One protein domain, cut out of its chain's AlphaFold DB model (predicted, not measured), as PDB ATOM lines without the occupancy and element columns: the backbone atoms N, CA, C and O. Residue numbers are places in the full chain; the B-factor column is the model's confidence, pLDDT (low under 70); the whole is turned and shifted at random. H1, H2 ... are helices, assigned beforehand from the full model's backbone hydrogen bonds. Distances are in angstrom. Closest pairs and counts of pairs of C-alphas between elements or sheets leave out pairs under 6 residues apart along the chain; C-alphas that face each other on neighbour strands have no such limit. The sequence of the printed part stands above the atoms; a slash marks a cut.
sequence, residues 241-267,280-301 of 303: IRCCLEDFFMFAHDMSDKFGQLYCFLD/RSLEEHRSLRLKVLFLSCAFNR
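Overview. This is residues 241 to 267 and 280 to 301 of the 303 residues of the protein "CRAL-TRIO domain-containing protein" of Dibothriocephalus latus (UniProt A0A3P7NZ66). What is the shape? Two long helices, H1 then H2, lie loosely side by side, running opposite ways and offset lengthwise, as a rod; residues 241 to 250 of H1 stick out at one end. What is printed? The printed part has 49 residues, is all helix with no named strand, and is loose, with a radius of gyration of the C-alphas of 13.6 A and spans of 47 by 21 by 8 A.

Along the chain. Where is H1? H1, residues 241 to 267, starts at C-alpha 241 (261.326, 252.286, 134.845) and is 38.3 A long. Where is H2? H2, residues 280 to 299, is 29.3 A long and ends at C-alpha 299 (252.772, 267.971, 126.704).

Arrangement. How near are they? H1 and H2 are close but not clearly touching; their closest C-alphas, of Met 255 and Leu 295, are 7.7 A apart. How do they run? They run opposite ways at a shallow tilt of 12 degrees. Are their backbones whole? In H1 and H2 every O i to N i+4 pair is within hydrogen-bond range.

Size, cuts and confidence. Where is the cut? Residues 268 to 279 are not printed; C-alphas 267 and 280 are 16.4 A apart. Where is confidence low? Residues 295 to 301 have pLDDT under 70.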
ATOM      1  N   ILE A 241     262.531 251.637 134.321       95.06
ATOM      2  CA  ILE A 241     261.326 252.286 134.845       95.06
ATOM      3  C   ILE A 241     261.715 253.431 135.776       95.06
ATOM      4  O   ILE A 241     261.142 254.515 135.689       95.06
ATOM      5  N   ARG A 242     262.716 253.227 136.639       96.06
ATOM      6  CA  ARG A 242     263.159 254.250 137.583       96.06
ATOM      7  C   ARG A 242     263.694 255.496 136.880       96.06
ATOM      8  O   ARG A 242     263.297 256.594 137.270       96.06
ATOM      9  N   CYS A 243     264.521 255.339 135.844       95.12
ATOM     10  CA  CYS A 243     265.005 256.467 135.040       95.12
ATOM     11  C   CYS A 243     263.833 257.216 134.388       95.12
ATOM     12  O   CYS A 243     263.689 258.419 134.587       95.12
ATOM     13  N   CYS A 244     262.938 256.494 133.702       94.06
ATOM     14  CA  CYS A 244     261.777 257.098 133.042       94.06
ATOM     15  C   CYS A 244     260.862 257.846 134.023       94.06
ATOM     16  O   CYS A 244     260.365 258.925 133.710       94.06
ATOM     17  N   LEU A 245     260.641 257.287 135.216       91.50
ATOM     18  CA  LEU A 245     259.832 257.932 136.244       91.50
ATOM     19  C   LEU A 245     260.492 259.211 136.772       91.50
ATOM     20  O   LEU A 245     259.796 260.199 136.982       91.50
ATOM     21  N   GLU A 246     261.806 259.212 137.017       94.06
ATOM     22  CA  GLU A 246     262.507 260.429 137.460       94.06
ATOM     23  C   GLU A 246     262.461 261.534 136.404       94.06
ATOM     24  O   GLU A 246     262.122 262.668 136.743       94.06
ATOM     25  N   ASP A 247     262.700 261.201 135.134       89.88
ATOM     26  CA  ASP A 247     262.597 262.159 134.029       89.88
ATOM     27  C   ASP A 247     261.182 262.748 133.928       89.88
ATOM     28  O   ASP A 247     261.010 263.961 133.776       89.88
ATOM     29  N   PHE A 248     260.155 261.907 134.090       89.19
ATOM     30  CA  PHE A 248     258.765 262.355 134.125       89.19
ATOM     31  C   PHE A 248     258.494 263.317 135.289       89.19
ATOM     32  O   PHE A 248     257.891 264.369 135.079       89.19
ATOM     33  N   PHE A 249     258.944 262.998 136.507       87.19
ATOM     34  CA  PHE A 249     258.744 263.877 137.665       87.19
ATOM     35  C   PHE A 249     259.493 265.202 137.521       87.19
ATOM     36  O   PHE A 249     258.942 266.247 137.868       87.19
ATOM     37  N   MET A 250     260.707 265.186 136.964       87.25
ATOM     38  CA  MET A 250     261.446 266.412 136.653       87.25
ATOM     39  C   MET A 250     260.683 267.281 135.654       87.25
ATOM     40  O   MET A 250     260.517 268.481 135.873       87.25
ATOM     41  N   PHE A 251     260.169 266.674 134.584       87.06
ATOM     42  CA  PHE A 251     259.362 267.373 133.591       87.06
ATOM     43  C   PHE A 251     258.068 267.942 134.195       87.06
ATOM     44  O   PHE A 251     257.736 269.106 133.971       87.06
ATOM     45  N   ALA A 252     257.357 267.156 135.008       84.38
ATOM     46  CA  ALA A 252     256.143 267.592 135.693       84.38
ATOM     47  C   ALA A 252     256.407 268.754 136.665       84.38
ATOM     48  O   ALA A 252     255.618 269.698 136.709       84.38
ATOM     49  N   HIS A 253     257.524 268.720 137.397       86.31
ATOM     50  CA  HIS A 253     257.937 269.802 138.289       86.31
ATOM     51  C   HIS A 253     258.233 271.092 137.513       86.31
ATOM     52  O   HIS A 253     257.681 272.140 137.843       86.31
ATOM     53  N   ASP A 254     259.039 271.023 136.449       86.31
ATOM     54  CA  ASP A 254     259.349 272.179 135.595       86.31
ATOM     55  C   ASP A 254     258.078 272.789 134.976       86.31
ATOM     56  O   ASP A 254     257.898 274.009 134.947       86.31
ATOM     57  N   MET A 255     257.133 271.952 134.539       84.56
ATOM     58  CA  MET A 255     255.831 272.431 134.073       84.56
ATOM     59  C   MET A 255     255.013 273.084 135.188       84.56
ATOM     60  O   MET A 255     254.434 274.148 134.966       84.56
ATOM     61  N   SER A 256     254.963 272.477 136.375       84.69
ATOM     62  CA  SER A 256     254.258 273.032 137.533       84.69
ATOM     63  C   SER A 256     254.810 274.407 137.914       84.69
ATOM     64  O   SER A 256     254.037 275.341 138.126       84.69
ATOM     65  N   ASP A 257     256.134 274.577 137.911       86.56
ATOM     66  CA  ASP A 257     256.785 275.865 138.160       86.56
ATOM     67  C   ASP A 257     256.404 276.908 137.106       86.56
ATOM     68  O   ASP A 257     256.090 278.056 137.438       86.56
ATOM     69  N   LYS A 258     256.378 276.518 135.827       84.94
ATOM     70  CA  LYS A 258     255.958 277.400 134.728       84.94
ATOM     71  C   LYS A 258     254.490 277.806 134.856       84.94
ATOM     72  O   LYS A 258     254.171 278.981 134.660       84.94
ATOM     73  N   PHE A 259     253.600 276.885 135.226       83.81
ATOM     74  CA  PHE A 259     252.196 277.207 135.500       83.81
ATOM     75  C   PHE A 259     252.044 278.122 136.718       83.81
ATOM     76  O   PHE A 259     251.289 279.092 136.647       83.81
ATOM     77  N   GLY A 260     252.798 277.887 137.793       82.50
ATOM     78  CA  GLY A 260     252.818 278.759 138.968       82.50
ATOM     79  C   GLY A 260     253.269 280.185 138.633       82.50
ATOM     80  O   GLY A 260     252.644 281.153 139.062       82.50
ATOM     81  N   GLN A 261     254.301 280.337 137.798       82.12
ATOM     82  CA  GLN A 261     254.755 281.649 137.317       82.12
ATOM     83  C   GLN A 261     253.688 282.361 136.477       82.12
ATOM     84  O   GLN A 261     253.472 283.563 136.650       82.12
ATOM     85  N   LEU A 262     253.002 281.630 135.592       80.88
ATOM     86  CA  LEU A 262     251.895 282.173 134.804       80.88
ATOM     87  C   LEU A 262     250.730 282.617 135.696       80.88
ATOM     88  O   LEU A 262     250.201 283.706 135.491       80.88
ATOM     89  N   TYR A 263     250.366 281.818 136.700       77.12
ATOM     90  CA  TYR A 263     249.311 282.161 137.652       77.12
ATOM     91  C   TYR A 263     249.641 283.451 138.415       77.12
ATOM     92  O   TYR A 263     248.848 284.388 138.401       77.12
ATOM     93  N   CYS A 264     250.846 283.557 138.987       78.00
ATOM     94  CA  CYS A 264     251.310 284.772 139.667       78.00
ATOM     95  C   CYS A 264     251.293 286.012 138.760       78.00
ATOM     96  O   CYS A 264     251.073 287.122 139.237       78.00
ATOM     97  N   PHE A 265     251.562 285.848 137.465       72.38
ATOM     98  CA  PHE A 265     251.489 286.955 136.516       72.38
ATOM     99  C   PHE A 265     250.040 287.392 136.260       72.38
ATOM    100  O   PHE A 265     249.765 288.588 136.201       72.38
ATOM    101  N   LEU A 266     249.113 286.440 136.119       70.50
ATOM    102  CA  LEU A 266     247.692 286.723 135.898       70.50
ATOM    103  C   LEU A 266     247.023 287.357 137.127       70.50
ATOM    104  O   LEU A 266     246.232 288.283 136.970       70.50
ATOM    105  N   ASP A 267     247.377 286.898 138.327       73.62
ATOM    106  CA  ASP A 267     246.812 287.355 139.604       73.62
ATOM    107  C   ASP A 267     247.202 288.807 139.955       73.62
ATOM    108  O   ASP A 267     246.486 289.516 140.653       73.62
ATOM    109  N   ARG A 280     248.488 297.824 126.127       78.75
ATOM    110  CA  ARG A 280     249.618 297.094 126.728       78.75
ATOM    111  C   ARG A 280     249.167 295.762 127.335       78.75
ATOM    112  O   ARG A 280     249.750 294.723 127.041       78.75
ATOM    113  N   SER A 281     248.074 295.779 128.094       71.75
ATOM    114  CA  SER A 281     247.483 294.591 128.723       71.75
ATOM    115  C   SER A 281     247.027 293.546 127.695       71.75
ATOM    116  O   SER A 281     247.155 292.341 127.945       71.75
ATOM    117  N   LEU A 282     246.536 293.986 126.528       78.88
ATOM    118  CA  LEU A 282     246.138 293.111 125.423       78.88
ATOM    119  C   LEU A 282     247.342 292.446 124.738       78.88
ATOM    120  O   LEU A 282     247.293 291.245 124.460       78.88
ATOM    121  N   GLU A 283     248.424 293.189 124.491       81.25
ATOM    122  CA  GLU A 283     249.650 292.635 123.897       81.25
ATOM    123  C   GLU A 283     250.320 291.622 124.839       81.25
ATOM    124  O   GLU A 283     250.711 290.524 124.435       81.25
ATOM    125  N   GLU A 284     250.346 291.923 126.137       74.44
ATOM    126  CA  GLU A 284     250.801 290.983 127.161       74.44
ATOM    127  C   GLU A 284     249.933 289.718 127.199       74.44
ATOM    128  O   GLU A 284     250.458 288.604 127.234       74.44
ATOM    129  N   HIS A 285     248.605 289.858 127.122       76.25
ATOM    130  CA  HIS A 285     247.691 288.717 127.047       76.25
ATOM    131  C   HIS A 285     247.932 287.860 125.791       76.25
ATOM    132  O   HIS A 285     247.910 286.628 125.860       76.25
ATOM    133  N   ARG A 286     248.233 288.486 124.646       79.25
ATOM    134  CA  ARG A 286     248.602 287.785 123.408       79.25
ATOM    135  C   ARG A 286     249.893 286.981 123.580       79.25
ATOM    136  O   ARG A 286     249.933 285.811 123.195       79.25
ATOM    137  N   SER A 287     250.912 287.572 124.201       78.00
ATOM    138  CA  SER A 287     252.178 286.901 124.521       78.00
ATOM    139  C   SER A 287     251.981 285.709 125.469       78.00
ATOM    140  O   SER A 287     252.505 284.619 125.230       78.00
ATOM    141  N   LEU A 288     251.148 285.860 126.505       71.81
ATOM    142  CA  LEU A 288     250.804 284.768 127.422       71.81
ATOM    143  C   LEU A 288     250.078 283.622 126.724       71.81
ATOM    144  O   LEU A 288     250.415 282.459 126.944       71.81
ATOM    145  N   ARG A 289     249.111 283.935 125.855       73.25
ATOM    146  CA  ARG A 289     248.383 282.924 125.084       73.25
ATOM    147  C   ARG A 289     249.340 282.062 124.260       73.25
ATOM    148  O   ARG A 289     249.157 280.850 124.205       73.25
ATOM    149  N   LEU A 290     250.377 282.661 123.669       79.19
ATOM    150  CA  LEU A 290     251.416 281.929 122.938       79.19
ATOM    151  C   LEU A 290     252.255 281.034 123.860       79.19
ATOM    152  O   LEU A 290     252.517 279.885 123.505       79.19
ATOM    153  N   LYS A 291     252.622 281.510 125.059       75.88
ATOM    154  CA  LYS A 291     253.343 280.701 126.060       75.88
ATOM    155  C   LYS A 291     252.522 279.493 126.519       75.88
ATOM    156  O   LYS A 291     253.053 278.389 126.575       75.88
ATOM    157  N   VAL A 292     251.228 279.677 126.789       75.00
ATOM    158  CA  VAL A 292     250.308 278.582 127.147       75.00
ATOM    159  C   VAL A 292     250.190 277.572 126.005       75.00
ATOM    160  O   VAL A 292     250.263 276.367 126.244       75.00
ATOM    161  N   LEU A 293     250.072 278.045 124.759       73.56
ATOM    162  CA  LEU A 293     250.031 277.172 123.584       73.56
ATOM    163  C   LEU A 293     251.308 276.329 123.463       73.56
ATOM    164  O   LEU A 293     251.243 275.133 123.203       73.56
ATOM    165  N   PHE A 294     252.469 276.946 123.694       75.31
ATOM    166  CA  PHE A 294     253.759 276.265 123.642       75.31
ATOM    167  C   PHE A 294     253.882 275.172 124.714       75.31
ATOM    168  O   PHE A 294     254.314 274.062 124.406       75.31
ATOM    169  N   LEU A 295     253.447 275.452 125.950       69.25
ATOM    170  CA  LEU A 295     253.416 274.457 127.030       69.25
ATOM    171  C   LEU A 295     252.462 273.297 126.714       69.25
ATOM    172  O   LEU A 295     252.814 272.140 126.923       69.25
ATOM    173  N   SER A 296     251.291 273.586 126.138       66.06
ATOM    174  CA  SER A 296     250.343 272.555 125.697       66.06
ATOM    175  C   SER A 296     250.920 271.664 124.588       66.06
ATOM    176  O   SER A 296     250.748 270.447 124.624       66.06
ATOM    177  N   CYS A 297     251.658 272.238 123.634       65.00
ATOM    178  CA  CYS A 297     252.337 271.470 122.591       65.00
ATOM    179  C   CYS A 297     253.493 270.615 123.134       65.00
ATOM    180  O   CYS A 297     253.743 269.535 122.604       65.00
ATOM    181  N   ALA A 298     254.192 271.070 124.179       62.47
ATOM    182  CA  ALA A 298     255.241 270.286 124.833       62.47
ATOM    183  C   ALA A 298     254.681 269.032 125.529       62.47
ATOM    184  O   ALA A 298     255.333 267.994 125.505       62.47
ATOM    185  N   PHE A 299     253.461 269.104 126.072       58.78
ATOM    186  CA  PHE A 299     252.772 267.971 126.704       58.78
ATOM    187  C   PHE A 299     252.332 266.884 125.705       58.78
ATOM    188  O   PHE A 299     252.265 265.712 126.052       58.78
ATOM    189  N   ASN A 300     252.048 267.264 124.456       53.47
ATOM    190  CA  ASN A 300     251.548 266.363 123.410       53.47
ATOM    191  C   ASN A 300     252.644 265.766 122.513       53.47
ATOM    192  O   ASN A 300     252.322 265.161 121.487       53.47
ATOM    193  N   ARG A 301     253.934 265.934 122.841       47.03
ATOM    194  CA  ARG A 301     254.979 265.217 122.102       47.03
ATOM    195  C   ARG A 301     254.926 263.735 122.484       47.03
ATOM    196  O   ARG A 301     255.041 263.436 123.669       47.03
TER     197      ARG A 301